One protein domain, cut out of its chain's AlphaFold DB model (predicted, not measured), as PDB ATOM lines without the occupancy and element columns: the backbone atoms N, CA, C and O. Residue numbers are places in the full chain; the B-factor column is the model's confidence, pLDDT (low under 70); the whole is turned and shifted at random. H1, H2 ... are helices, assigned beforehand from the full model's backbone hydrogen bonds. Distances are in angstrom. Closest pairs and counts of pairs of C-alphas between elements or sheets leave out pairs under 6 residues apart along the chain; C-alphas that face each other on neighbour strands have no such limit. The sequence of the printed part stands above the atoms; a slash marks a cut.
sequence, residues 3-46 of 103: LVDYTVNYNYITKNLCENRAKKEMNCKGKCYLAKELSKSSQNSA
ATOM      1  N   LEU A   3      44.117   5.386  17.066       93.50
ATOM      2  CA  LEU A   3      44.262   5.040  18.486       93.50
ATOM      3  C   LEU A   3      45.693   5.234  19.006       93.50
ATOM      4  O   LEU A   3      45.869   5.754  20.101       93.50
ATOM      5  N   VAL A   4      46.703   4.847  18.221       94.12
ATOM      6  CA  VAL A   4      48.120   4.977  18.607       94.12
ATOM      7  C   VAL A   4      48.544   6.446  18.613       94.12
ATOM      8  O   VAL A   4      49.209   6.893  19.541       94.12
ATOM      9  N   ASP A   5      48.119   7.219  17.611       93.25
ATOM     10  CA  ASP A   5      48.392   8.661  17.572       93.25
ATOM     11  C   ASP A   5      47.759   9.378  18.775       93.25
ATOM     12  O   ASP A   5      48.395  10.195  19.439       93.25
ATOM     13  N   TYR A   6      46.533   8.989  19.136       95.38
ATOM     14  CA  TYR A   6      45.853   9.526  20.309       95.38
ATOM     15  C   TYR A   6      46.564   9.229  21.633       95.38
ATOM     16  O   TYR A   6      46.612  10.107  22.495       95.38
ATOM     17  N   THR A   7      47.115   8.025  21.818       95.06
ATOM     18  CA  THR A   7      47.811   7.670  23.064       95.06
ATOM     19  C   THR A   7      49.165   8.357  23.178       95.06
ATOM     20  O   THR A   7      49.469   8.915  24.232       95.06
ATOM     21  N   VAL A   8      49.955   8.378  22.101       97.25
ATOM     22  CA  VAL A   8      51.284   9.010  22.094       97.25
ATOM     23  C   VAL A   8      51.167  10.529  22.239       97.25
ATOM     24  O   VAL A   8      51.873  11.133  23.046       97.25
ATOM     25  N   ASN A   9      50.228  11.150  21.522       96.81
ATOM     26  CA  ASN A   9      50.067  12.604  21.486       96.81
ATOM     27  C   ASN A   9      48.952  13.122  22.405       96.81
ATOM     28  O   ASN A   9      48.494  14.257  22.245       96.81
ATOM     29  N   TYR A  10      48.529  12.341  23.406       95.12
ATOM     30  CA  TYR A  10      47.390  12.657  24.277       95.12
ATOM     31  C   TYR A  10      47.430  14.087  24.850       95.12
ATOM     32  O   TYR A  10      46.459  14.845  24.757       95.12
ATOM     33  N   ASN A  11      48.578  14.498  25.398       94.81
ATOM     34  CA  ASN A  11      48.757  15.833  25.979       94.81
ATOM     35  C   ASN A  11      48.618  16.952  24.945       94.81
ATOM     36  O   ASN A  11      48.027  17.994  25.227       94.81
ATOM     37  N   TYR A  12      49.160  16.742  23.748       95.38
ATOM     38  CA  TYR A  12      49.052  17.707  22.665       95.38
ATOM     39  C   TYR A  12      47.606  17.802  22.168       95.38
ATOM     40  O   TYR A  12      47.068  18.900  22.059       95.38
ATOM     41  N   ILE A  13      46.946  16.666  21.958       94.81
ATOM     42  CA  ILE A  13      45.572  16.593  21.452       94.81
ATOM     43  C   ILE A  13      44.593  17.259  22.420       94.81
ATOM     44  O   ILE A  13      43.786  18.101  22.020       94.81
ATOM     45  N   THR A  14      44.679  16.930  23.707       91.81
ATOM     46  CA  THR A  14      43.784  17.493  24.729       91.81
ATOM     47  C   THR A  14      43.954  19.001  24.892       91.81
ATOM     48  O   THR A  14      42.956  19.705  25.059       91.81
ATOM     49  N   LYS A  15      45.187  19.515  24.793       90.94
ATOM     50  CA  LYS A  15      45.478  20.947  24.926       90.94
ATOM     51  C   LYS A  15      45.203  21.738  23.653       90.94
ATOM     52  O   LYS A  15      44.760  22.874  23.781       90.94
ATOM     53  N   ASN A  16      45.447  21.165  22.468       91.81
ATOM     54  CA  ASN A  16      45.559  21.895  21.195       91.81
ATOM     55  C   ASN A  16      44.582  21.479  20.088       91.81
ATOM     56  O   ASN A  16      44.489  22.181  19.086       91.81
ATOM     57  N   LEU A  17      43.837  20.383  20.225       92.69
ATOM     58  CA  LEU A  17      42.992  19.877  19.132       92.69
ATOM     59  C   LEU A  17      41.519  19.693  19.520       92.69
ATOM     60  O   LEU A  17      40.694  19.367  18.674       92.69
ATOM     61  N   CYS A  18      41.149  19.958  20.778       89.56
ATOM     62  CA  CYS A  18      39.741  20.041  21.168       89.56
ATOM     63  C   CYS A  18      39.060  21.271  20.542       89.56
ATOM     64  O   CYS A  18      39.580  22.385  20.622       89.56
ATOM     65  N   GLU A  19      37.869  21.052  19.984       82.44
ATOM     66  CA  GLU A  19      37.075  22.040  19.235       82.44
ATOM     67  C   GLU A  19      36.337  23.020  20.168       82.44
ATOM     68  O   GLU A  19      36.188  24.195  19.860       82.44
ATOM     69  N   ASN A  20      35.947  22.558  21.363       74.88
ATOM     70  CA  ASN A  20      35.148  23.315  22.336       74.88
ATOM     71  C   ASN A  20      35.914  23.599  23.640       74.88
ATOM     72  O   ASN A  20      35.407  23.342  24.731       74.88
ATOM     73  N   ARG A  21      37.146  24.123  23.560       70.44
ATOM     74  CA  ARG A  21      37.980  24.369  24.762       70.44
ATOM     75  C   ARG A  21      37.359  25.360  25.747       70.44
ATOM     76  O   ARG A  21      37.583  25.236  26.945       70.44
ATOM     77  N   ALA A  22      36.563  26.307  25.248       75.25
ATOM     78  CA  ALA A  22      35.880  27.307  26.068       75.25
ATOM     79  C   ALA A  22      34.729  26.719  26.909       75.25
ATOM     80  O   ALA A  22      34.376  27.278  27.942       75.25
ATOM     81  N   LYS A  23      34.157  25.576  26.501       75.31
ATOM     82  CA  LYS A  23      33.054  24.917  27.215       75.31
ATOM     83  C   LYS A  23      33.590  23.744  28.028       75.31
ATOM     84  O   LYS A  23      33.590  22.600  27.575       75.31
ATOM     85  N   LYS A  24      34.045  24.042  29.250       65.69
ATOM     86  CA  LYS A  24      34.642  23.066  30.180       65.69
ATOM     87  C   LYS A  24      33.714  21.877  30.489       65.69
ATOM     88  O   LYS A  24      34.205  20.776  30.718       65.69
ATOM     89  N   GLU A  25      32.400  22.075  30.411       71.50
ATOM     90  CA  GLU A  25      31.366  21.055  30.654       71.50
ATOM     91  C   GLU A  25      31.373  19.902  29.636       71.50
ATOM     92  O   GLU A  25      30.926  18.799  29.939       71.50
ATOM     93  N   MET A  26      31.933  20.111  28.438       77.56
ATOM     94  CA  MET A  26      31.845  19.147  27.331       77.56
ATOM     95  C   MET A  26      32.764  17.926  27.489       77.56
ATOM     96  O   MET A  26      32.759  17.046  26.632       77.56
ATOM     97  N   ASN A  27      33.590  17.864  28.545       83.94
ATOM     98  CA  ASN A  27      34.472  16.730  28.852       83.94
ATOM     99  C   ASN A  27      35.261  16.187  27.633       83.94
ATOM    100  O   ASN A  27      35.502  14.979  27.542       83.94
ATOM    101  N   CYS A  28      35.689  17.074  26.716       89.56
ATOM    102  CA  CYS A  28      36.289  16.703  25.427       89.56
ATOM    103  C   CYS A  28      37.436  15.708  25.608       89.56
ATOM    104  O   CYS A  28      37.385  14.630  25.031       89.56
ATOM    105  N   LYS A  29      38.456  16.035  26.420       91.12
ATOM    106  CA  LYS A  29      39.623  15.165  26.689       91.12
ATOM    107  C   LYS A  29      40.226  14.530  25.415       91.12
ATOM    108  O   LYS A  29      40.710  13.410  25.463       91.12
ATOM    109  N   GLY A  30      40.149  15.218  24.272       92.44
ATOM    110  CA  GLY A  30      40.588  14.718  22.962       92.44
ATOM    111  C   GLY A  30      39.629  13.749  22.246       92.44
ATOM    112  O   GLY A  30      39.902  13.368  21.112       92.44
ATOM    113  N   LYS A  31      38.484  13.391  22.842       91.38
ATOM    114  CA  LYS A  31      37.476  12.478  22.270       91.38
ATOM    115  C   LYS A  31      36.863  12.991  20.969       91.38
ATOM    116  O   LYS A  31      36.649  12.197  20.064       91.38
ATOM    117  N   CYS A  32      36.607  14.296  20.856       92.12
ATOM    118  CA  CYS A  32      36.062  14.889  19.626       92.12
ATOM    119  C   CYS A  32      37.035  14.716  18.450       92.12
ATOM    120  O   CYS A  32      36.644  14.254  17.382       92.12
ATOM    121  N   TYR A  33      38.321  14.994  18.689       92.88
ATOM    122  CA  TYR A  33      39.385  14.775  17.711       92.88
ATOM    123  C   TYR A  33      39.498  13.293  17.327       92.88
ATOM    124  O   TYR A  33      39.466  12.961  16.144       92.88
ATOM    125  N   LEU A  34      39.552  12.395  18.318       94.19
ATOM    126  CA  LEU A  34      39.652  10.954  18.076       94.19
ATOM    127  C   LEU A  34      38.459  10.423  17.267       94.19
ATOM    128  O   LEU A  34      38.657   9.667  16.321       94.19
ATOM    129  N   ALA A  35      37.234  10.843  17.595       92.62
ATOM    130  CA  ALA A  35      36.037  10.452  16.856       92.62
ATOM    131  C   ALA A  35      36.126  10.868  15.379       92.62
ATOM    132  O   ALA A  35      35.853  10.063  14.492       92.62
ATOM    133  N   LYS A  36      36.588  12.094  15.111       92.38
ATOM    134  CA  LYS A  36      36.771  12.613  13.752       92.38
ATOM    135  C   LYS A  36      37.809  11.818  12.959       92.38
ATOM    136  O   LYS A  36      37.558  11.478  11.803       92.38
ATOM    137  N   GLU A  37      38.951  11.498  13.564       93.00
ATOM    138  CA  GLU A  37      39.999  10.700  12.912       93.00
ATOM    139  C   GLU A  37      39.560   9.250  12.657       93.00
ATOM    140  O   GLU A  37      39.849   8.691  11.598       93.00
ATOM    141  N   LEU A  38      38.782   8.655  13.568       93.06
ATOM    142  CA  LEU A  38      38.184   7.333  13.361       93.06
ATOM    143  C   LEU A  38      37.179   7.334  12.199       93.06
ATOM    144  O   LEU A  38      37.230   6.443  11.349       93.06
ATOM    145  N   SER A  39      36.313   8.348  12.107       90.94
ATOM    146  CA  SER A  39      35.368   8.477  10.990       90.94
ATOM    147  C   SER A  39      36.076   8.651   9.644       90.94
ATOM    148  O   SER A  39      35.682   8.013   8.670       90.94
ATOM    149  N   LYS A  40      37.148   9.453   9.581       89.25
ATOM    150  CA  LYS A  40      37.965   9.599   8.362       89.25
ATOM    151  C   LYS A  40      38.631   8.291   7.958       89.25
ATOM    152  O   LYS A  40      38.600   7.940   6.784       89.25
ATOM    153  N   SER A  41      39.215   7.564   8.915       82.56
ATOM    154  CA  SER A  41      39.846   6.269   8.644       82.56
ATOM    155  C   SER A  41      38.842   5.280   8.051       82.56
ATOM    156  O   SER A  41      39.176   4.604   7.089       82.56
ATOM    157  N   SER A  42      37.611   5.243   8.572       79.44
ATOM    158  CA  SER A  42      36.537   4.386   8.051       79.44
ATOM    159  C   SER A  42      36.089   4.784   6.635       79.44
ATOM    160  O   SER A  42      35.987   3.940   5.747       79.44
ATOM    161  N   GLN A  43      35.903   6.082   6.373       77.69
ATOM    162  CA  GLN A  43      35.526   6.574   5.039       77.69
ATOM    163  C   GLN A  43      36.633   6.376   3.993       77.69
ATOM    164  O   GLN A  43      36.339   6.127   2.824       77.69
ATOM    165  N   ASN A  44      37.900   6.491   4.394       67.88
ATOM    166  CA  ASN A  44      39.033   6.229   3.513       67.88
ATOM    167  C   ASN A  44      39.147   4.739   3.178       67.88
ATOM    168  O   ASN A  44      39.403   4.423   2.021       67.88
ATOM    169  N   SER A  45      38.868   3.837   4.127       59.91
ATOM    170  CA  SER A  45      38.761   2.399   3.844       59.91
ATOM    171  C   SER A  45      37.678   2.107   2.802       59.91
ATOM    172  O   SER A  45      37.965   1.448   1.812       59.91
ATOM    173  N   ALA A  46      36.489   2.710   2.925       58.78
ATOM    174  CA  ALA A  46      35.405   2.525   1.950       58.78
ATOM    175  C   ALA A  46      35.747   3.032   0.531       58.78
ATOM    176  O   ALA A  46      35.201   2.545  -0.456       58.78
TER     177      ALA A  46
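This is residues 3 to 46 of the 103 residues of an uncharacterized protein of Epilithonimonas zeae (UniProt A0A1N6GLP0). One long helix, H3, has two short helices, H1 and H2, set in a corner beside its beginning, while its other end, residues 39 to 46, sticks out as a free arm. A long loop, residues 17 to 30, folds back from H2 to H3. The 44 printed residues, with three named helices in the order H1 H2 H3 and no named strand, are all helix by class, only just loose, close to compact, with a radius of gyration of the C-alphas of 11.2 A, and span 35 by 20 by 12 A.

H3, residues 31 to 46, is 22.7 A long and ends at C-alpha 46 (35.405, 2.525, 1.950). H1, residues 3 to 8, begins at C-alpha 3 (44.262, 5.040, 18.486) and is 8.8 A long; H2, residues 10 to 16, is 9.9 A long.

H1 is close to but not clearly touching H3, opposite ways at a steep tilt of 42 degrees; their closest C-alphas, Tyr 6 and Leu 34, are 6.7 A apart. H2 is likewise close but not clearly touching, about perpendicular to H3 at 76 degrees, with closest C-alphas Ile 13 and Tyr 33 at 7.5 A. H1 and H2, also close but not clearly touching, are about perpendicular at 85 degrees, with closest C-alphas Tyr 6 and Ile 13 at 7.2 A. In H1, H2 and H3 every O i to N i+4 pair is within hydrogen-bond range.

The C-alphas farthest apart, Lys 24 and Ala 46, are 34.9 A apart. The printed part has no cut; the link from H2 to H3 is long, and pLDDT is under 70 at residue 24 and residues 44 to 46.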